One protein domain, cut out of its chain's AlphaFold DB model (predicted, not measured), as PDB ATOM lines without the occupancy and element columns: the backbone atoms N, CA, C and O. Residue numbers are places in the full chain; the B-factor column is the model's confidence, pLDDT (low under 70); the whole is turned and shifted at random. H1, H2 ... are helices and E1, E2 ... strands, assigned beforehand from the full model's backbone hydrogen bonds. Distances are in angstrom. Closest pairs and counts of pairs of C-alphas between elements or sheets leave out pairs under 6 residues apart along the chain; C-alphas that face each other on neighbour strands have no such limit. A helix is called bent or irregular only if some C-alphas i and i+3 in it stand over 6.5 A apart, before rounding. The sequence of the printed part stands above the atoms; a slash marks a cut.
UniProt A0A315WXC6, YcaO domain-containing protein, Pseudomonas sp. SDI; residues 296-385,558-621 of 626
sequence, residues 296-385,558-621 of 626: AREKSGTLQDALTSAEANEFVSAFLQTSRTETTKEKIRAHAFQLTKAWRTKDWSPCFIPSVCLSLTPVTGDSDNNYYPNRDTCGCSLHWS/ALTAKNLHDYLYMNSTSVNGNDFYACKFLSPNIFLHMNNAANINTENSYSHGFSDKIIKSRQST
ATOM      1  N   ALA A 296      -2.352 -11.211  36.565       85.75
ATOM      2  CA  ALA A 296      -2.819 -12.042  35.466       85.75
ATOM      3  C   ALA A 296      -2.821 -13.537  35.829       85.75
ATOM      4  O   ALA A 296      -1.855 -14.068  36.386       85.75
ATOM      5  N   ARG A 297      -3.903 -14.220  35.452       89.75
ATOM      6  CA  ARG A 297      -4.053 -15.679  35.512       89.75
ATOM      7  C   ARG A 297      -3.747 -16.220  34.123       89.75
ATOM      8  O   ARG A 297      -4.524 -16.015  33.198       89.75
ATOM      9  N   GLU A 298      -2.575 -16.815  33.955       90.56
ATOM     10  CA  GLU A 298      -2.062 -17.158  32.624       90.56
ATOM     11  C   GLU A 298      -2.550 -18.523  32.143       90.56
ATOM     12  O   GLU A 298      -2.756 -18.720  30.948       90.56
ATOM     13  N   LYS A 299      -2.728 -19.475  33.062       92.81
ATOM     14  CA  LYS A 299      -3.270 -20.802  32.757       92.81
ATOM     15  C   LYS A 299      -3.866 -21.462  33.998       92.81
ATOM     16  O   LYS A 299      -3.641 -21.004  35.113       92.81
ATOM     17  N   SER A 300      -4.567 -22.570  33.786       95.62
ATOM     18  CA  SER A 300      -5.089 -23.444  34.838       95.62
ATOM     19  C   SER A 300      -4.404 -24.809  34.755       95.62
ATOM     20  O   SER A 300      -4.174 -25.301  33.651       95.62
ATOM     21  N   GLY A 301      -4.075 -25.427  35.889       96.56
ATOM     22  CA  GLY A 301      -3.457 -26.758  35.917       96.56
ATOM     23  C   GLY A 301      -3.116 -27.233  37.326       96.56
ATOM     24  O   GLY A 301      -3.259 -26.484  38.291       96.56
ATOM     25  N   THR A 302      -2.668 -28.480  37.455       97.94
ATOM     26  CA  THR A 302      -2.221 -29.010  38.750       97.94
ATOM     27  C   THR A 302      -0.845 -28.459  39.121       97.94
ATOM     28  O   THR A 302      -0.103 -27.936  38.283       97.94
ATOM     29  N   LEU A 303      -0.456 -28.613  40.389       97.50
ATOM     30  CA  LEU A 303       0.894 -28.246  40.829       97.50
ATOM     31  C   LEU A 303       1.971 -29.066  40.100       97.50
ATOM     32  O   LEU A 303       3.044 -28.540  39.812       97.50
ATOM     33  N   GLN A 304       1.687 -30.330  39.770       96.12
ATOM     34  CA  GLN A 304       2.621 -31.213  39.063       96.12
ATOM     35  C   GLN A 304       2.824 -30.811  37.595       96.12
ATOM     36  O   GLN A 304       3.895 -31.055  37.048       96.12
ATOM     37  N   ASP A 305       1.842 -30.153  36.975       93.38
ATOM     38  CA  ASP A 305       1.963 -29.649  35.598       93.38
ATOM     39  C   ASP A 305       2.856 -28.397  35.507       93.38
ATOM     40  O   ASP A 305       3.313 -28.005  34.429       93.38
ATOM     41  N   ALA A 306       3.053 -27.714  36.636       93.75
ATOM     42  CA  ALA A 306       3.668 -26.393  36.710       93.75
ATOM     43  C   ALA A 306       5.059 -26.390  37.361       93.75
ATOM     44  O   ALA A 306       5.886 -25.520  37.060       93.75
ATOM     45  N   LEU A 307       5.307 -27.349  38.254       97.31
ATOM     46  CA  LEU A 307       6.457 -27.402  39.151       97.31
ATOM     47  C   LEU A 307       7.083 -28.799  39.163       97.31
ATOM     48  O   LEU A 307       6.454 -29.792  38.806       97.31
ATOM     49  N   THR A 308       8.337 -28.894  39.610       97.25
ATOM     50  CA  THR A 308       8.960 -30.203  39.859       97.25
ATOM     51  C   THR A 308       8.265 -30.924  41.017       97.25
ATOM     52  O   THR A 308       7.638 -30.299  41.871       97.25
ATOM     53  N   SER A 309       8.417 -32.247  41.108       97.31
ATOM     54  CA  SER A 309       7.770 -33.039  42.165       97.31
ATOM     55  C   SER A 309       8.124 -32.575  43.583       97.31
ATOM     56  O   SER A 309       7.268 -32.611  44.461       97.31
ATOM     57  N   ALA A 310       9.366 -32.131  43.814       96.75
ATOM     58  CA  ALA A 310       9.793 -31.597  45.108       96.75
ATOM     59  C   ALA A 310       9.066 -30.283  45.431       96.75
ATOM     60  O   ALA A 310       8.393 -30.186  46.451       96.75
ATOM     61  N   GLU A 311       9.102 -29.327  44.505       97.56
ATOM     62  CA  GLU A 311       8.428 -28.028  44.631       97.56
ATOM     63  C   GLU A 311       6.918 -28.170  44.854       97.56
ATOM     64  O   GLU A 311       6.347 -27.551  45.751       97.56
ATOM     65  N   ALA A 312       6.267 -29.029  44.067       98.00
ATOM     66  CA  ALA A 312       4.844 -29.296  44.205       98.00
ATOM     67  C   ALA A 312       4.509 -29.891  45.584       98.00
ATOM     68  O   ALA A 312       3.485 -29.544  46.165       98.00
ATOM     69  N   ASN A 313       5.365 -30.760  46.136       98.00
ATOM     70  CA  ASN A 313       5.158 -31.330  47.468       98.00
ATOM     71  C   ASN A 313       5.289 -30.288  48.590       98.00
ATOM     72  O   ASN A 313       4.566 -30.395  49.584       98.00
ATOM     73  N   GLU A 314       6.147 -29.279  48.434       97.81
ATOM     74  CA  GLU A 314       6.244 -28.177  49.398       97.81
ATOM     75  C   GLU A 314       4.979 -27.313  49.389       97.81
ATOM     76  O   GLU A 314       4.404 -27.052  50.445       97.81
ATOM     77  N   PHE A 315       4.459 -26.963  48.207       98.38
ATOM     78  CA  PHE A 315       3.162 -26.282  48.104       98.38
ATOM     79  C   PHE A 315       2.014 -27.121  48.668       98.38
ATOM     80  O   PHE A 315       1.177 -26.591  49.392       98.38
ATOM     81  N   VAL A 316       1.978 -28.429  48.395       98.31
ATOM     82  CA  VAL A 316       0.962 -29.328  48.970       98.31
ATOM     83  C   VAL A 316       1.034 -29.327  50.498       98.31
ATOM     84  O   VAL A 316      -0.001 -29.288  51.158       98.31
ATOM     85  N   SER A 317       2.240 -29.354  51.067       98.00
ATOM     86  CA  SER A 317       2.438 -29.354  52.521       98.00
ATOM     87  C   SER A 317       2.056 -28.018  53.154       98.00
ATOM     88  O   SER A 317       1.471 -28.003  54.238       98.00
ATOM     89  N   ALA A 318       2.322 -26.904  52.468       98.19
ATOM     90  CA  ALA A 318       1.875 -25.589  52.899       98.19
ATOM     91  C   ALA A 318       0.344 -25.461  52.812       98.19
ATOM     92  O   ALA A 318      -0.295 -25.135  53.809       98.19
ATOM     93  N   PHE A 319      -0.269 -25.814  51.677       98.31
ATOM     94  CA  PHE A 319      -1.720 -25.726  51.487       98.31
ATOM     95  C   PHE A 319      -2.519 -26.654  52.392       98.31
ATOM     96  O   PHE A 319      -3.634 -26.309  52.776       98.31
ATOM     97  N   LEU A 320      -1.958 -27.790  52.804       98.06
ATOM     98  CA  LEU A 320      -2.587 -28.640  53.812       98.06
ATOM     99  C   LEU A 320      -2.778 -27.904  55.149       98.06
ATOM    100  O   LEU A 320      -3.769 -28.139  55.831       98.06
ATOM    101  N   GLN A 321      -1.858 -27.000  55.498       97.12
ATOM    102  CA  GLN A 321      -1.907 -26.206  56.730       97.12
ATOM    103  C   GLN A 321      -2.705 -24.907  56.570       97.12
ATOM    104  O   GLN A 321      -3.320 -24.438  57.526       97.12
ATOM    105  N   THR A 322      -2.712 -24.314  55.371       97.31
ATOM    106  CA  THR A 322      -3.425 -23.053  55.121       97.31
ATOM    107  C   THR A 322      -4.886 -23.238  54.723       97.31
ATOM    108  O   THR A 322      -5.656 -22.283  54.770       97.31
ATOM    109  N   SER A 323      -5.314 -24.446  54.356       96.06
ATOM    110  CA  SER A 323      -6.685 -24.671  53.889       96.06
ATOM    111  C   SER A 323      -7.734 -24.296  54.938       96.06
ATOM    112  O   SER A 323      -7.600 -24.606  56.120       96.06
ATOM    113  N   ARG A 324      -8.809 -23.633  54.498       90.06
ATOM    114  CA  ARG A 324      -9.945 -23.251  55.352       90.06
ATOM    115  C   ARG A 324     -10.788 -24.456  55.763       90.06
ATOM    116  O   ARG A 324     -11.370 -24.470  56.844       90.06
ATOM    117  N   THR A 325     -10.883 -25.437  54.874       88.62
ATOM    118  CA  THR A 325     -11.649 -26.669  55.057       88.62
ATOM    119  C   THR A 325     -10.713 -27.857  55.175       88.62
ATOM    120  O   THR A 325      -9.648 -27.869  54.557       88.62
ATOM    121  N   GLU A 326     -11.146 -28.888  55.898       89.56
ATOM    122  CA  GLU A 326     -10.417 -30.149  55.970       89.56
ATOM    123  C   GLU A 326     -10.186 -30.715  54.558       89.56
ATOM    124  O   GLU A 326     -11.112 -30.897  53.761       89.56
ATOM    125  N   THR A 327      -8.918 -30.938  54.223       94.75
ATOM    126  CA  THR A 327      -8.483 -31.365  52.895       94.75
ATOM    127  C   THR A 327      -7.407 -32.435  53.014       94.75
ATOM    128  O   THR A 327      -6.855 -32.663  54.088       94.75
ATOM    129  N   THR A 328      -7.101 -33.108  51.908       97.00
ATOM    130  CA  THR A 328      -6.051 -34.132  51.862       97.00
ATOM    131  C   THR A 328      -5.009 -33.776  50.815       97.00
ATOM    132  O   THR A 328      -5.268 -33.001  49.890       97.00
ATOM    133  N   LYS A 329      -3.818 -34.371  50.929       97.38
ATOM    134  CA  LYS A 329      -2.739 -34.160  49.955       97.38
ATOM    135  C   LYS A 329      -3.183 -34.552  48.543       97.38
ATOM    136  O   LYS A 329      -2.825 -33.884  47.584       97.38
ATOM    137  N   GLU A 330      -3.986 -35.601  48.415       97.12
ATOM    138  CA  GLU A 330      -4.517 -36.112  47.148       97.12
ATOM    139  C   GLU A 330      -5.465 -35.099  46.509       97.12
ATOM    140  O   GLU A 330      -5.331 -34.811  45.322       97.12
ATOM    141  N   LYS A 331      -6.361 -34.492  47.303       97.00
ATOM    142  CA  LYS A 331      -7.252 -33.428  46.824       97.00
ATOM    143  C   LYS A 331      -6.473 -32.207  46.350       97.00
ATOM    144  O   LYS A 331      -6.804 -31.665  45.307       97.00
ATOM    145  N   ILE A 332      -5.440 -31.788  47.086       97.69
ATOM    146  CA  ILE A 332      -4.603 -30.644  46.684       97.69
ATOM    147  C   ILE A 332      -3.854 -30.954  45.380       97.69
ATOM    148  O   ILE A 332      -3.797 -30.111  44.494       97.69
ATOM    149  N   ARG A 333      -3.295 -32.163  45.236       97.88
ATOM    150  CA  ARG A 333      -2.587 -32.577  44.011       97.88
ATOM    151  C   ARG A 333      -3.507 -32.643  42.793       97.88
ATOM    152  O   ARG A 333      -3.095 -32.267  41.707       97.88
ATOM    153  N   ALA A 334      -4.740 -33.107  42.982       97.06
ATOM    154  CA  ALA A 334      -5.732 -33.187  41.915       97.06
ATOM    155  C   ALA A 334      -6.379 -31.830  41.579       97.06
ATOM    156  O   ALA A 334      -7.068 -31.725  40.566       97.06
ATOM    157  N   HIS A 335      -6.193 -30.809  42.421       97.62
ATOM    158  CA  HIS A 335      -6.814 -29.504  42.233       97.62
ATOM    159  C   HIS A 335      -6.175 -28.735  41.073       97.62
ATOM    160  O   HIS A 335      -4.949 -28.637  40.971       97.62
ATOM    161  N   ALA A 336      -7.014 -28.160  40.212       97.25
ATOM    162  CA  ALA A 336      -6.583 -27.315  39.106       97.25
ATOM    163  C   ALA A 336      -6.507 -25.854  39.574       97.25
ATOM    164  O   ALA A 336      -7.509 -25.143  39.582       97.25
ATOM    165  N   PHE A 337      -5.308 -25.417  39.950       97.56
ATOM    166  CA  PHE A 337      -5.040 -24.047  40.377       97.56
ATOM    167  C   PHE A 337      -5.002 -23.087  39.191       97.56
ATOM    168  O   PHE A 337      -4.566 -23.451  38.094       97.56
ATOM    169  N   GLN A 338      -5.368 -21.830  39.437       96.44
ATOM    170  CA  GLN A 338      -4.968 -20.726  38.572       96.44
ATOM    171  C   GLN A 338      -3.479 -20.451  38.773       96.44
ATOM    172  O   GLN A 338      -2.982 -20.410  39.899       96.44
ATOM    173  N   LEU A 339      -2.753 -20.282  37.672       97.12
ATOM    174  CA  LEU A 339      -1.302 -20.209  37.664       97.12
ATOM    175  C   LEU A 339      -0.804 -18.924  36.995       97.12
ATOM    176  O   LEU A 339      -1.274 -18.529  35.925       97.12
ATOM    177  N   THR A 340       0.217 -18.322  37.599       97.00
ATOM    178  CA  THR A 340       0.911 -17.124  37.102       97.00
ATOM    179  C   THR A 340       2.396 -17.423  36.952       97.00
ATOM    180  O   THR A 340       2.972 -18.179  37.743       97.00
ATOM    181  N   LYS A 341       3.034 -16.845  35.931       97.38
ATOM    182  CA  LYS A 341       4.461 -17.030  35.692       97.38
ATOM    183  C   LYS A 341       5.302 -16.403  36.805       97.38
ATOM    184  O   LYS A 341       5.050 -15.288  37.255       97.38
ATOM    185  N   ALA A 342       6.344 -17.117  37.205       97.62
ATOM    186  CA  ALA A 342       7.352 -16.668  38.153       97.62
ATOM    187  C   ALA A 342       8.740 -17.183  37.740       97.62
ATOM    188  O   ALA A 342       8.885 -17.919  36.760       97.62
ATOM    189  N   TRP A 343       9.764 -16.790  38.491       97.56
ATOM    190  CA  TRP A 343      11.144 -17.226  38.304       97.56
ATOM    191  C   TRP A 343      11.679 -17.861  39.578       97.56
ATOM    192  O   TRP A 343      11.531 -17.296  40.662       97.56
ATOM    193  N   ARG A 344      12.347 -19.007  39.450       96.56
ATOM    194  CA  ARG A 344      13.070 -19.628  40.565       96.56
ATOM    195  C   ARG A 344      14.259 -18.759  40.952       96.56
ATOM    196  O   ARG A 344      15.055 -18.389  40.094       96.56
ATOM    197  N   THR A 345      14.441 -18.472  42.236       92.31
ATOM    198  CA  THR A 345      15.585 -17.654  42.692       92.31
ATOM    199  C   THR A 345      16.933 -18.351  42.520       92.31
ATOM    200  O   THR A 345      17.957 -17.686  42.364       92.31
ATOM    201  N   LYS A 346      16.930 -19.690  42.530       90.31
ATOM    202  CA  LYS A 346      18.130 -20.527  42.444       90.31
ATOM    203  C   LYS A 346      18.865 -20.388  41.111       90.31
ATOM    204  O   LYS A 346      20.091 -20.319  41.101       90.31
ATOM    205  N   ASP A 347      18.130 -20.383  40.003       91.81
ATOM    206  CA  ASP A 347      18.692 -20.453  38.649       91.81
ATOM    207  C   ASP A 347      18.024 -19.509  37.639       91.81
ATOM    208  O   ASP A 347      18.415 -19.489  36.474       91.81
ATOM    209  N   TRP A 348      17.046 -18.707  38.074       93.38
ATOM    210  CA  TRP A 348      16.255 -17.800  37.235       93.38
ATOM    211  C   TRP A 348      15.464 -18.495  36.121       93.38
ATOM    212  O   TRP A 348      14.981 -17.832  35.199       93.38
ATOM    213  N   SER A 349      15.286 -19.816  36.199       96.44
ATOM    214  CA  SER A 349      14.430 -20.538  35.263       96.44
ATOM    215  C   SER A 349      12.962 -20.138  35.467       96.44
ATOM    216  O   SER A 349      12.514 -19.959  36.608       96.44
ATOM    217  N   PRO A 350      12.187 -19.969  34.380       97.19
ATOM    218  CA  PRO A 350      10.772 -19.663  34.492       97.19
ATOM    219  C   PRO A 350       9.994 -20.879  35.011       97.19
ATOM    220  O   PRO A 350      10.301 -22.034  34.700       97.19
ATOM    221  N   CYS A 351       8.945 -20.610  35.773       97.44
ATOM    222  CA  CYS A 351       7.973 -21.591  36.237       97.44
ATOM    223  C   CYS A 351       6.591 -20.952  36.351       97.44
ATOM    224  O   CYS A 351       6.412 -19.770  36.057       97.44
ATOM    225  N   PHE A 352       5.620 -21.739  36.793       97.88
ATOM    226  CA  PHE A 352       4.289 -21.258  37.121       97.88
ATOM    227  C   PHE A 352       3.974 -21.612  38.569       97.88
ATOM    228  O   PHE A 352       4.230 -22.734  38.995       97.88
ATOM    229  N   ILE A 353       3.445 -20.649  39.314       98.06
ATOM    230  CA  ILE A 353       3.051 -20.815  40.717       98.06
ATOM    231  C   ILE A 353       1.573 -20.450  40.893       98.06
ATOM    232  O   ILE A 353       1.035 -19.712  40.059       98.06
ATOM    233  N   PRO A 354       0.909 -20.930  41.958       97.75
ATOM    234  CA  PRO A 354      -0.483 -20.593  42.239       97.75
ATOM    235  C   PRO A 354      -0.716 -19.079  42.334       97.75
ATOM    236  O   PRO A 354      -0.154 -18.404  43.199       97.75
ATOM    237  N   SER A 355      -1.587 -18.543  41.474       96.56
ATOM    238  CA  SER A 355      -1.960 -17.120  41.437       96.56
ATOM    239  C   SER A 355      -2.554 -16.645  42.765       96.56
ATOM    240  O   SER A 355      -2.422 -15.476  43.128       96.56
ATOM    241  N   VAL A 356      -3.175 -17.563  43.511       95.88
ATOM    242  CA  VAL A 356      -3.741 -17.340  44.849       95.88
ATOM    243  C   VAL A 356      -2.709 -16.814  45.855       95.88
ATOM    244  O   VAL A 356      -3.063 -16.049  46.746       95.88
ATOM    245  N   CYS A 357      -1.427 -17.159  45.685       96.62
ATOM    246  CA  CYS A 357      -0.331 -16.681  46.531       96.62
ATOM    247  C   CYS A 357       0.179 -15.283  46.136       96.62
ATOM    248  O   CYS A 357       1.038 -14.729  46.820       96.62
ATOM    249  N   LEU A 358      -0.305 -14.722  45.023       96.00
ATOM    250  CA  LEU A 358       0.111 -13.418  44.496       96.00
ATOM    251  C   LEU A 358      -1.007 -12.372  44.579       96.00
ATOM    252  O   LEU A 358      -0.748 -11.230  44.945       96.00
ATOM    253  N   SER A 359      -2.239 -12.758  44.231       93.12
ATOM    254  CA  SER A 359      -3.402 -11.865  44.174       93.12
ATOM    255  C   SER A 359      -4.002 -11.616  45.551       93.12
ATOM    256  O   SER A 359      -4.551 -12.536  46.151       93.12
ATOM    257  N   LEU A 360      -4.017 -10.366  46.010       90.69
ATOM    258  CA  LEU A 360      -4.577  -9.992  47.315       90.69
ATOM    259  C   LEU A 360      -6.107 -10.023  47.344       90.69
ATOM    260  O   LEU A 360      -6.697 -10.257  48.396       90.69
ATOM    261  N   THR A 361      -6.758  -9.834  46.196       85.31
ATOM    262  CA  THR A 361      -8.220  -9.888  46.107       85.31
ATOM    263  C   THR A 361      -8.687 -11.339  45.973       85.31
ATOM    264  O   THR A 361      -8.307 -12.008  44.999       85.31
ATOM    265  N   PRO A 362      -9.511 -11.861  46.903       83.81
ATOM    266  CA  PRO A 362     -10.212 -13.118  46.687       83.81
ATOM    267  C   PRO A 362     -11.254 -12.922  45.584       83.81
ATOM    268  O   PRO A 362     -12.030 -11.969  45.611       83.81
ATOM    269  N   VAL A 363     -11.273 -13.824  44.605       78.06
ATOM    270  CA  VAL A 363     -12.292 -13.804  43.550       78.06
ATOM    271  C   VAL A 363     -13.451 -14.683  43.992       78.06
ATOM    272  O   VAL A 363     -13.248 -15.850  44.325       78.06
ATOM    273  N   THR A 364     -14.659 -14.125  44.038       78.44
ATOM    274  CA  THR A 364     -15.868 -14.870  44.409       78.44
ATOM    275  C   THR A 364     -16.035 -16.092  43.506       78.44
ATOM    276  O   THR A 364     -15.902 -15.987  42.290       78.44
ATOM    277  N   GLY A 365     -16.290 -17.257  44.105       77.44
ATOM    278  CA  GLY A 365     -16.425 -18.526  43.380       77.44
ATOM    279  C   GLY A 365     -15.104 -19.206  42.998       77.44
ATOM    280  O   GLY A 365     -15.133 -20.328  42.504       77.44
ATOM    281  N   ASP A 366     -13.951 -18.583  43.258       86.88
ATOM    282  CA  ASP A 366     -12.647 -19.199  43.006       86.88
ATOM    283  C   ASP A 366     -12.319 -20.247  44.079       86.88
ATOM    284  O   ASP A 366     -12.158 -19.937  45.264       86.88
ATOM    285  N   SER A 367     -12.224 -21.507  43.661       91.81
ATOM    286  CA  SER A 367     -11.915 -22.640  44.532       91.81
ATOM    287  C   SER A 367     -10.533 -22.549  45.180       91.81
ATOM    288  O   SER A 367     -10.344 -23.114  46.258       91.81
ATOM    289  N   ASP A 368      -9.588 -21.810  44.585       94.94
ATOM    290  CA  ASP A 368      -8.238 -21.643  45.137       94.94
ATOM    291  C   ASP A 368      -8.277 -20.938  46.504       94.94
ATOM    292  O   ASP A 368      -7.444 -21.203  47.377       94.94
ATOM    293  N   ASN A 369      -9.305 -20.106  46.740       94.06
ATOM    294  CA  ASN A 369      -9.547 -19.431  48.018       94.06
ATOM    295  C   ASN A 369      -9.675 -20.416  49.195       94.06
ATOM    296  O   ASN A 369      -9.402 -20.040  50.332       94.06
ATOM    297  N   ASN A 370     -10.088 -21.665  48.950       94.88
ATOM    298  CA  ASN A 370     -10.224 -22.670  50.007       94.88
ATOM    299  C   ASN A 370      -8.872 -23.182  50.503       94.88
ATOM    300  O   ASN A 370      -8.773 -23.574  51.664       94.88
ATOM    301  N   TYR A 371      -7.849 -23.171  49.645       96.69
ATOM    302  CA  TYR A 371      -6.511 -23.666  49.968       96.69
ATOM    303  C   TYR A 371      -5.626 -22.578  50.574       96.69
ATOM    304  O   TYR A 371      -4.803 -22.875  51.436       96.69
ATOM    305  N   TYR A 372      -5.812 -21.321  50.165       96.25
ATOM    306  CA  TYR A 372      -5.059 -20.175  50.675       96.25
ATOM    307  C   TYR A 372      -5.984 -18.955  50.885       96.25
ATOM    308  O   TYR A 372      -6.066 -18.062  50.026       96.25
ATOM    309  N   PRO A 373      -6.746 -18.946  51.999       93.31
ATOM    310  CA  PRO A 373      -7.770 -17.939  52.271       93.31
ATOM    311  C   PRO A 373      -7.189 -16.606  52.759       93.31
ATOM    312  O   PRO A 373      -7.728 -15.554  52.423       93.31
ATOM    313  N   ASN A 374      -6.093 -16.647  53.521       92.31
ATOM    314  CA  ASN A 374      -5.468 -15.473  54.125       92.31
ATOM    315  C   ASN A 374      -4.316 -14.991  53.250       92.31
ATOM    316  O   ASN A 374      -3.439 -15.768  52.880       92.31
ATOM    317  N   ARG A 375      -4.335 -13.704  52.901       91.44
ATOM    318  CA  ARG A 375      -3.417 -13.109  51.930       91.44
ATOM    319  C   ARG A 375      -2.991 -11.743  52.408       91.44
ATOM    320  O   ARG A 375      -3.817 -10.979  52.896       91.44
ATOM    321  N   ASP A 376      -1.723 -11.430  52.212       92.38
ATOM    322  CA  ASP A 376      -1.179 -10.131  52.562       92.38
ATOM    323  C   ASP A 376      -0.074  -9.692  51.597       92.38
ATOM    324  O   ASP A 376       0.354 -10.404  50.677       92.38
ATOM    325  N   THR A 377       0.384  -8.466  51.815       92.81
ATOM    326  CA  THR A 377       1.427  -7.819  51.028       92.81
ATOM    327  C   THR A 377       2.828  -8.326  51.373       92.81
ATOM    328  O   THR A 377       3.795  -7.755  50.878       92.81
ATOM    329  N   CYS A 378       2.990  -9.397  52.171       94.81
ATOM    330  CA  CYS A 378       4.318  -9.899  52.522       94.81
ATOM    331  C   CYS A 378       5.140 -10.169  51.259       94.81
ATOM    332  O   CYS A 378       4.712 -10.879  50.345       94.81
ATOM    333  N   GLY A 379       6.330  -9.577  51.214       96.12
ATOM    334  CA  GLY A 379       7.259  -9.729  50.106       96.12
ATOM    335  C   GLY A 379       6.873  -8.999  48.823       96.12
ATOM    336  O   GLY A 379       7.511  -9.270  47.811       96.12
ATOM    337  N   CYS A 380       5.871  -8.117  48.828       97.50
ATOM    338  CA  CYS A 380       5.583  -7.215  47.714       97.50
ATOM    339  C   CYS A 380       6.595  -6.058  47.664       97.50
ATOM    340  O   CYS A 380       7.262  -5.755  48.645       97.50
ATOM    341  N   SER A 381       6.792  -5.471  46.486       97.19
ATOM    342  CA  SER A 381       7.668  -4.316  46.289       97.19
ATOM    343  C   SER A 381       7.425  -3.691  44.920       97.19
ATOM    344  O   SER A 381       7.169  -4.394  43.936       97.19
ATOM    345  N   LEU A 382       7.567  -2.371  44.829       95.25
ATOM    346  CA  LEU A 382       7.539  -1.624  43.577       95.25
ATOM    347  C   LEU A 382       8.750  -0.695  43.459       95.25
ATOM    348  O   LEU A 382       9.058   0.086  44.358       95.25
ATOM    349  N   HIS A 383       9.412  -0.712  42.302       95.19
ATOM    350  CA  HIS A 383      10.479   0.244  42.004       95.19
ATOM    351  C   HIS A 383      10.660   0.444  40.498       95.19
ATOM    352  O   HIS A 383      10.478  -0.491  39.729       95.19
ATOM    353  N   TRP A 384      11.163   1.600  40.054       92.38
ATOM    354  CA  TRP A 384      11.565   1.828  38.647       92.38
ATOM    355  C   TRP A 384      12.768   0.981  38.186       92.38
ATOM    356  O   TRP A 384      13.232   1.077  37.058       92.38
ATOM    357  N   SER A 385      13.354   0.189  39.085       95.06
ATOM    358  CA  SER A 385      14.519  -0.646  38.810       95.06
ATOM    359  C   SER A 385      14.186  -2.056  39.248       95.06
ATOM    360  O   SER A 385      14.033  -2.292  40.444       95.06
ATOM    361  N   ALA A 558      22.345 -16.106  50.603       92.88
ATOM    362  CA  ALA A 558      21.817 -16.587  51.877       92.88
ATOM    363  C   ALA A 558      20.589 -17.489  51.674       92.88
ATOM    364  O   ALA A 558      20.530 -18.567  52.258       92.88
ATOM    365  N   LEU A 559      19.661 -17.102  50.791       92.38
ATOM    366  CA  LEU A 559      18.501 -17.922  50.418       92.38
ATOM    367  C   LEU A 559      18.927 -19.257  49.786       92.38
ATOM    368  O   LEU A 559      18.500 -20.321  50.229       92.38
ATOM    369  N   THR A 560      19.860 -19.229  48.830       90.75
ATOM    370  CA  THR A 560      20.399 -20.442  48.196       90.75
ATOM    371  C   THR A 560      21.078 -21.362  49.210       90.75
ATOM    372  O   THR A 560      20.922 -22.579  49.126       90.75
ATOM    373  N   ALA A 561      21.792 -20.812  50.201       91.56
ATOM    374  CA  ALA A 561      22.422 -21.601  51.262       91.56
ATOM    375  C   ALA A 561      21.404 -22.310  52.175       91.56
ATOM    376  O   ALA A 561      21.737 -23.323  52.789       91.56
ATOM    377  N   LYS A 562      20.164 -21.811  52.243       90.25
ATOM    378  CA  LYS A 562      19.053 -22.465  52.946       90.25
ATOM    379  C   LYS A 562      18.363 -23.555  52.124       90.25
ATOM    380  O   LYS A 562      17.551 -24.283  52.685       90.25
ATOM    381  N   ASN A 563      18.715 -23.700  50.842       90.12
ATOM    382  CA  ASN A 563      18.146 -24.687  49.923       90.12
ATOM    383  C   ASN A 563      16.605 -24.673  49.916       90.12
ATOM    384  O   ASN A 563      15.963 -25.721  49.943       90.12
ATOM    385  N   LEU A 564      16.026 -23.471  49.917       92.12
ATOM    386  CA  LEU A 564      14.585 -23.256  49.864       92.12
ATOM    387  C   LEU A 564      14.098 -23.219  48.407       92.12
ATOM    388  O   LEU A 564      14.836 -22.839  47.490       92.12
ATOM    389  N   HIS A 565      12.844 -23.601  48.194       95.75
ATOM    390  CA  HIS A 565      12.144 -23.457  46.924       95.75
ATOM    391  C   HIS A 565      11.481 -22.082  46.853       95.75
ATOM    392  O   HIS A 565      10.300 -21.937  47.156       95.75
ATOM    393  N   ASP A 566      12.249 -21.067  46.455       95.50
ATOM    394  CA  ASP A 566      11.754 -19.691  46.415       95.50
ATOM    395  C   ASP A 566      11.509 -19.182  44.993       95.50
ATOM    396  O   ASP A 566      12.225 -19.505  44.035       95.50
ATOM    397  N   TYR A 567      10.522 -18.299  44.890       97.94
ATOM    398  CA  TYR A 567      10.009 -17.765  43.642       97.94
ATOM    399  C   TYR A 567       9.938 -16.245  43.690       97.94
ATOM    400  O   TYR A 567       9.590 -15.640  44.705       97.94
ATOM    401  N   LEU A 568      10.231 -15.629  42.552       97.81
ATOM    402  CA  LEU A 568      10.001 -14.216  42.302       97.81
ATOM    403  C   LEU A 568       8.920 -14.094  41.240       97.81
ATOM    404  O   LEU A 568       9.104 -14.539  40.110       97.81
ATOM    405  N   TYR A 569       7.807 -13.470  41.588       98.12
ATOM    406  CA  TYR A 569       6.915 -12.866  40.613       98.12
ATOM    407  C   TYR A 569       7.450 -11.479  40.249       98.12
ATOM    408  O   TYR A 569       7.947 -10.760  41.115       98.12
ATOM    409  N   MET A 570       7.353 -11.095  38.981       96.19
ATOM    410  CA  MET A 570       7.763  -9.780  38.496       96.19
ATOM    411  C   MET A 570       6.924  -9.383  37.285       96.19
ATOM    412  O   MET A 570       6.774 -10.152  36.337       96.19
ATOM    413  N   ASN A 571       6.420  -8.158  37.306       94.62
ATOM    414  CA  ASN A 571       5.671  -7.565  36.212       94.62
ATOM    415  C   ASN A 571       6.041  -6.087  36.086       94.62
ATOM    416  O   ASN A 571       6.423  -5.446  37.066       94.62
ATOM    417  N   SER A 572       5.959  -5.548  34.877       90.56
ATOM    418  CA  SER A 572       6.203  -4.135  34.613       90.56
ATOM    419  C   SER A 572       4.891  -3.409  34.354       90.56
ATOM    420  O   SER A 572       4.096  -3.838  33.522       90.56
ATOM    421  N   THR A 573       4.693  -2.271  35.006       78.88
ATOM    422  CA  THR A 573       3.604  -1.338  34.719       78.88
ATOM    423  C   THR A 573       4.192   0.014  34.333       78.88
ATOM    424  O   THR A 573       5.110   0.507  34.988       78.88
ATOM    425  N   SER A 574       3.693   0.617  33.254       74.81
ATOM    426  CA  SER A 574       4.161   1.933  32.816       74.81
ATOM    427  C   SER A 574       3.267   3.022  33.404       74.81
ATOM    428  O   SER A 574       2.049   3.028  33.202       74.81
ATOM    429  N   VAL A 575       3.864   3.959  34.140       68.69
ATOM    430  CA  VAL A 575       3.170   5.108  34.736       68.69
ATOM    431  C   VAL A 575       3.841   6.380  34.236       68.69
ATOM    432  O   VAL A 575       5.021   6.622  34.489       68.69
ATOM    433  N   ASN A 576       3.088   7.206  33.505       64.44
ATOM    434  CA  ASN A 576       3.579   8.447  32.890       64.44
ATOM    435  C   ASN A 576       4.829   8.249  32.008       64.44
ATOM    436  O   ASN A 576       5.727   9.088  31.999       64.44
ATOM    437  N   GLY A 577       4.897   7.127  31.283       67.75
ATOM    438  CA  GLY A 577       6.020   6.790  30.401       67.75
ATOM    439  C   GLY A 577       7.288   6.322  31.121       67.75
ATOM    440  O   GLY A 577       8.322   6.201  30.472       67.75
ATOM    441  N   ASN A 578       7.222   6.075  32.432       75.12
ATOM    442  CA  ASN A 578       8.284   5.420  33.186       75.12
ATOM    443  C   ASN A 578       7.844   4.009  33.554       75.12
ATOM    444  O   ASN A 578       6.728   3.816  34.042       75.12
ATOM    445  N   ASP A 579       8.738   3.046  33.374       86.88
ATOM    446  CA  ASP A 579       8.466   1.663  33.733       86.88
ATOM    447  C   ASP A 579       8.756   1.429  35.214       86.88
ATOM    448  O   ASP A 579       9.835   1.731  35.730       86.88
ATOM    449  N   PHE A 580       7.766   0.877  35.902       91.31
ATOM    450  CA  PHE A 580       7.861   0.412  37.274       91.31
ATOM    451  C   PHE A 580       7.754  -1.103  37.290       91.31
ATOM    452  O   PHE A 580       6.935  -1.684  36.589       91.31
ATOM    453  N   TYR A 581       8.562  -1.738  38.123       95.81
ATOM    454  CA  TYR A 581       8.596  -3.179  38.287       95.81
ATOM    455  C   TYR A 581       7.948  -3.522  39.621       95.81
ATOM    456  O   TYR A 581       8.493  -3.177  40.674       95.81
ATOM    457  N   ALA A 582       6.797  -4.179  39.569       96.44
ATOM    458  CA  ALA A 582       6.180  -4.809  40.721       96.44
ATOM    459  C   ALA A 582       6.781  -6.205  40.884       96.44
ATOM    460  O   ALA A 582       6.921  -6.940  39.907       96.44
ATOM    461  N   CYS A 583       7.170  -6.559  42.102       97.88
ATOM    462  CA  CYS A 583       7.783  -7.838  42.413       97.88
ATOM    463  C   CYS A 583       7.182  -8.407  43.694       97.88
ATOM    464  O   CYS A 583       6.932  -7.656  44.633       97.88
ATOM    465  N   LYS A 584       6.951  -9.723  43.728       98.31
ATOM    466  CA  LYS A 584       6.612 -10.441  44.961       98.31
ATOM    467  C   LYS A 584       7.539 -11.630  45.142       98.31
ATOM    468  O   LYS A 584       7.673 -12.446  44.232       98.31
ATOM    469  N   PHE A 585       8.177 -11.716  46.301       98.25
ATOM    470  CA  PHE A 585       8.943 -12.888  46.714       98.25
ATOM    471  C   PHE A 585       8.046 -13.836  47.514       98.25
ATOM    472  O   PHE A 585       7.293 -13.395  48.378       98.25
ATOM    473  N   LEU A 586       8.133 -15.131  47.224       96.62
ATOM    474  CA  LEU A 586       7.301 -16.171  47.826       96.62
ATOM    475  C   LEU A 586       8.110 -17.455  48.012       96.62
ATOM    476  O   LEU A 586       8.894 -17.824  47.141       96.62
ATOM    477  N   SER A 587       7.846 -18.185  49.094       97.50
ATOM    478  CA  SER A 587       8.339 -19.549  49.282       97.50
ATOM    479  C   SER A 587       7.384 -20.355  50.168       97.50
ATOM    480  O   SER A 587       7.047 -19.880  51.253       97.50
ATOM    481  N   PRO A 588       6.954 -21.572  49.778       97.44
ATOM    482  CA  PRO A 588       6.213 -22.465  50.673       97.44
ATOM    483  C   PRO A 588       7.074 -22.984  51.838       97.44
ATOM    484  O   PRO A 588       6.535 -23.532  52.799       97.44
ATOM    485  N   ASN A 589       8.400 -22.800  51.781       97.25
ATOM    486  CA  ASN A 589       9.333 -23.223  52.825       97.25
ATOM    487  C   ASN A 589       9.528 -22.199  53.954       97.25
ATOM    488  O   ASN A 589      10.247 -22.490  54.913       97.25
ATOM    489  N   ILE A 590       8.897 -21.029  53.857       96.75
ATOM    490  CA  ILE A 590       8.844 -19.996  54.901       96.75
ATOM    491  C   ILE A 590       7.372 -19.658  55.194       96.75
ATOM    492  O   ILE A 590       6.483 -20.184  54.526       96.75
ATOM    493  N   PHE A 591       7.079 -18.791  56.165       97.62
ATOM    494  CA  PHE A 591       5.699 -18.368  56.413       97.62
ATOM    495  C   PHE A 591       5.130 -17.639  55.189       97.62
ATOM    496  O   PHE A 591       5.679 -16.618  54.768       97.62
ATOM    497  N   LEU A 592       4.025 -18.148  54.636       96.88
ATOM    498  CA  LEU A 592       3.401 -17.605  53.423       96.88
ATOM    499  C   LEU A 592       2.756 -16.226  53.634       96.88
ATOM    500  O   LEU A 592       2.616 -15.472  52.679       96.88
ATOM    501  N   HIS A 593       2.343 -15.915  54.860       95.25
ATOM    502  CA  HIS A 593       1.790 -14.629  55.292       95.25
ATOM    503  C   HIS A 593       2.124 -14.416  56.776       95.25
ATOM    504  O   HIS A 593       2.560 -15.349  57.454       95.25
ATOM    505  N   MET A 594       1.911 -13.216  57.320       94.38
ATOM    506  CA  MET A 594       2.276 -12.907  58.714       94.38
ATOM    507  C   MET A 594       1.153 -13.126  59.741       94.38
ATOM    508  O   MET A 594       1.427 -13.115  60.940       94.38
ATOM    509  N   ASN A 595      -0.098 -13.366  59.319       94.94
ATOM    510  CA  ASN A 595      -1.161 -13.755  60.253       94.94
ATOM    511  C   ASN A 595      -0.938 -15.182  60.778       94.94
ATOM    512  O   ASN A 595      -1.437 -16.154  60.221       94.94
ATOM    513  N   ASN A 596      -0.190 -15.315  61.869       93.75
ATOM    514  CA  ASN A 596       0.115 -16.616  62.451       93.75
ATOM    515  C   ASN A 596      -1.073 -17.285  63.166       93.75
ATOM    516  O   ASN A 596      -0.962 -18.453  63.520       93.75
ATOM    517  N   ALA A 597      -2.169 -16.558  63.412       93.69
ATOM    518  CA  ALA A 597      -3.305 -17.048  64.196       93.69
ATOM    519  C   ALA A 597      -4.262 -17.948  63.424       93.69
ATOM    520  O   ALA A 597      -5.026 -18.693  64.038       93.69
ATOM    521  N   ALA A 598      -4.247 -17.868  62.097       92.94
ATOM    522  CA  ALA A 598      -5.196 -18.578  61.262       92.94
ATOM    523  C   ALA A 598      -4.563 -18.975  59.932       92.94
ATOM    524  O   ALA A 598      -3.945 -18.145  59.265       92.94
ATOM    525  N   ASN A 599      -4.794 -20.227  59.526       94.00
ATOM    526  CA  ASN A 599      -4.547 -20.710  58.167       94.00
ATOM    527  C   ASN A 599      -3.123 -20.447  57.648       94.00
ATOM    528  O   ASN A 599      -2.955 -20.125  56.479       94.00
ATOM    529  N   ILE A 600      -2.109 -20.617  58.499       95.38
ATOM    530  CA  ILE A 600      -0.694 -20.406  58.173       95.38
ATOM    531  C   ILE A 600       0.070 -21.740  58.125       95.38
ATOM    532  O   ILE A 600      -0.189 -22.651  58.911       95.38
ATOM    533  N   ASN A 601       1.077 -21.836  57.260       96.75
ATOM    534  CA  ASN A 601       1.999 -22.969  57.193       96.75
ATOM    535  C   ASN A 601       3.066 -22.898  58.302       96.75
ATOM    536  O   ASN A 601       4.236 -22.634  58.035       96.75
ATOM    537  N   THR A 602       2.668 -23.093  59.566       95.00
ATOM    538  CA  THR A 602       3.592 -22.989  60.712       95.00
ATOM    539  C   THR A 602       4.725 -24.007  60.643       95.00
ATOM    540  O   THR A 602       5.842 -23.689  61.042       95.00
ATOM    541  N   GLU A 603       4.464 -25.211  60.140       96.00
ATOM    542  CA  GLU A 603       5.466 -26.254  59.929       96.00
ATOM    543  C   GLU A 603       6.077 -26.093  58.535       96.00
ATOM    544  O   GLU A 603       5.475 -26.452  57.522       96.00
ATOM    545  N   ASN A 604       7.272 -25.506  58.484       96.38
ATOM    546  CA  ASN A 604       8.014 -25.259  57.254       96.38
ATOM    547  C   ASN A 604       9.531 -25.331  57.517       96.38
ATOM    548  O   ASN A 604       9.980 -25.443  58.661       96.38
ATOM    549  N   SER A 605      10.338 -25.280  56.457       95.69
ATOM    550  CA  SER A 605      11.797 -25.426  56.559       95.69
ATOM    551  C   SER A 605      12.452 -24.323  57.392       95.69
ATOM    552  O   SER A 605      13.436 -24.582  58.084       95.69
ATOM    553  N   TYR A 606      11.914 -23.100  57.354       95.12
ATOM    554  CA  TYR A 606      12.421 -21.986  58.152       95.12
ATOM    555  C   TYR A 606      12.108 -22.147  59.643       95.12
ATOM    556  O   TYR A 606      12.996 -21.983  60.482       95.12
ATOM    557  N   SER A 607      10.869 -22.508  59.983       95.75
ATOM    558  CA  SER A 607      10.422 -22.656  61.369       95.75
ATOM    559  C   SER A 607      10.985 -23.884  62.069       95.75
ATOM    560  O   SER A 607      11.101 -23.881  63.294       95.75
ATOM    561  N   HIS A 608      11.401 -24.906  61.315       94.25
ATOM    562  CA  HIS A 608      11.950 -26.143  61.862       94.25
ATOM    563  C   HIS A 608      13.063 -25.894  62.895       94.25
ATOM    564  O   HIS A 608      13.036 -26.479  63.977       94.25
ATOM    565  N   GLY A 609      13.975 -24.953  62.616       90.25
ATOM    566  CA  GLY A 609      15.116 -24.626  63.483       90.25
ATOM    567  C   GLY A 609      14.777 -23.917  64.804       90.25
ATOM    568  O   GLY A 609      15.664 -23.733  65.637       90.25
ATOM    569  N   PHE A 610      13.526 -23.496  65.002       93.50
ATOM    570  CA  PHE A 610      13.055 -22.879  66.248       93.50
ATOM    571  C   PHE A 610      11.675 -23.384  66.691       93.50
ATOM    572  O   PHE A 610      11.035 -22.767  67.542       93.50
ATOM    573  N   SER A 611      11.210 -24.494  66.117       94.69
ATOM    574  CA  SER A 611       9.882 -25.065  66.359       94.69
ATOM    575  C   SER A 611       9.658 -25.447  67.827       94.69
ATOM    576  O   SER A 611       8.575 -25.235  68.369       94.69
ATOM    577  N   ASP A 612      10.711 -25.907  68.501       94.56
ATOM    578  CA  ASP A 612      10.766 -26.239  69.927       94.56
ATOM    579  C   ASP A 612      10.606 -25.019  70.851       94.56
ATOM    580  O   ASP A 612      10.202 -25.155  72.006       94.56
ATOM    581  N   LYS A 613      10.897 -23.819  70.339       94.69
ATOM    582  CA  LYS A 613      10.829 -22.547  71.077       94.69
ATOM    583  C   LYS A 613       9.521 -21.794  70.852       94.69
ATOM    584  O   LYS A 613       9.344 -20.718  71.424       94.69
ATOM    585  N   ILE A 614       8.621 -22.313  70.016       95.75
ATOM    586  CA  ILE A 614       7.348 -21.656  69.726       95.75
ATOM    587  C   ILE A 614       6.449 -21.676  70.968       95.75
ATOM    588  O   ILE A 614       6.101 -22.722  71.517       95.75
ATOM    589  N   ILE A 615       6.017 -20.490  71.387       95.31
ATOM    590  CA  ILE A 615       5.092 -20.289  72.496       95.31
ATOM    591  C   ILE A 615       3.667 -20.559  72.002       95.31
ATOM    592  O   ILE A 615       3.095 -19.764  71.255       95.31
ATOM    593  N   LYS A 616       3.063 -21.658  72.467       93.19
ATOM    594  CA  LYS A 616       1.729 -22.116  72.028       93.19
ATOM    595  C   LYS A 616       0.637 -21.045  72.111       93.19
ATOM    596  O   LYS A 616      -0.148 -20.907  71.182       93.19
ATOM    597  N   SER A 617       0.597 -20.247  73.181       92.31
ATOM    598  CA  SER A 617      -0.415 -19.185  73.334       92.31
ATOM    599  C   SER A 617      -0.298 -18.069  72.289       92.31
ATOM    600  O   SER A 617      -1.285 -17.402  71.984       92.31
ATOM    601  N   ARG A 618       0.894 -17.868  71.714       93.50
ATOM    602  CA  ARG A 618       1.113 -16.890  70.645       93.50
ATOM    603  C   ARG A 618       0.745 -17.426  69.274       93.50
ATOM    604  O   ARG A 618       0.431 -16.621  68.411       93.50
ATOM    605  N   GLN A 619       0.702 -18.746  69.084       92.94
ATOM    606  CA  GLN A 619       0.251 -19.330  67.821       92.94
ATOM    607  C   GLN A 619      -1.194 -18.950  67.512       92.94
ATOM    608  O   GLN A 619      -1.482 -18.678  66.363       92.94
ATOM    609  N   SER A 620      -2.072 -18.854  68.511       92.25
ATOM    610  CA  SER A 620      -3.484 -18.489  68.319       92.25
ATOM    611  C   SER A 620      -3.756 -16.980  68.333       92.25
ATOM    612  O   SER A 620      -4.914 -16.574  68.321       92.25
ATOM    613  N   THR A 621      -2.718 -16.144  68.414       92.75
ATOM    614  CA  THR A 621      -2.856 -14.684  68.482       92.75
ATOM    615  C   THR A 621      -1.988 -14.051  67.411       92.75
ATOM    616  O   THR A 621      -0.779 -14.282  67.370       92.75
TER     617      THR A 621
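AT A GLANCE: This is residues 296 to 385 and 558 to 621 of the 626 residues of the protein "YcaO domain-containing protein" of Pseudomonas sp. SDI (UniProt A0A315WXC6). A long hairpin of E5 and E6, with E4 alongside E6, runs at its base into a smaller strand group, where the bent strand E2 joins E5 to E1 and E3; together they make one strongly twisted, branched sheet. Helices H1, H2 and H3 cluster by the smaller strand group, while the tip of the hairpin makes one end of the longest axis and H6 and H7, reached by a long loop stretch, lie towards the other. The printed part has 154 residues, with seven named helices and six named strands in the order E1 H1 H2 H3 E2 E3 H4 E4 H5 E5 E6 H6 H7. The neighbour strands are antiparallel and the class is mixed, helices and strands. The whole is compact, with a radius of gyration of the C-alphas of 15.8 A, yet elongated in outline, with spans of 51 by 33 by 29 A.

HOW THE PARTS SIT: In the branched sheet, E5, residues 567 to 575, and E6, residues 578 to 586, form an antiparallel hairpin at 159 degrees, with N 571 and O 582 at 2.9 A. E4, residues 380 to 383, is an edge strand antiparallel to E6, with N 583 and O 381 at 2.8 A. E2, residues 337 to 344, has three neighbours and bends by 66 degrees at residue 341. E5 lies on one side of E2, beside residues 342 to 344, with N 568 and O 343 at 2.8 A. E1, residues 299 to 301, lies on that same side, beside residues 337 to 339, with N 337 and O 301 at 2.8 A. E3, residues 350 to 354, lies on the other side and forms a hairpin with E2, with N 342 and O 351 at 2.9 A. These N and O pairs are within hydrogen-bond range. H1, residues 303 to 306, only grazes the sheet; its closest C-alphas to E3 are those of Ala 306 and Phe 352, 5.2 A. H2, residues 309 to 322, only just touches H1, with 3 pairs of C-alphas within 8 A, through its residues 312 to 315 alone; the closest C-alphas are those of Leu 303 and Ala 312, 5.3 A. H3, residues 329 to 334, touches H2 at its residues 316 to 320 alone, at a steep tilt of 65 degrees, opposite ways, with the closest C-alphas those of Val 316 and Ile 332, 6.2 A. H4, residues 367 to 370, only grazes the sheet with residues 367 to 368. H5, residues 558 to 561, H6, residues 607 to 613, and H7, residues 616 to 619, are not on the sheet and touch no helix. Every O i to N i+4 pair is within hydrogen-bond range in H3, 9 of 10 in H2 and 1 of 3 in H6, which has 3 of 4 O i to N i+3 pairs within range; H1, H4, H5 and H7 are too short for an O i to N i+4 pair.

IN THESE COORDINATES: E5 spans 25.5 A from C-alpha 567 at (10.009, -17.765, 43.642), and E6 spans 26.1 A to C-alpha 586 at (7.301, -16.171, 47.826). E2 spans 18.6 A, E3 13.7 A, E4 10.6 A and E1 6.7 A. H2 spans 19.8 A, H6 9.7 A and H3 8.6 A. H6 is irregular, with C-alphas 609 and 612 at 7.9 A. H7 ends at C-alpha 619 at (0.251, -19.330, 67.821).

THE WHOLE: The two C-alphas farthest apart are those of Gly 577 and Asp 612, 51.7 A. Residues 386 to 557 are cut out, with C-alphas 385 and 558 at 21.9 A across the cut. Two links are long: E3 to H4, residues 355 to 366, and E6 to H6, residues 587 to 606. The mean pLDDT of the printed part is 93.7, and residues 575 to 577 are under 70.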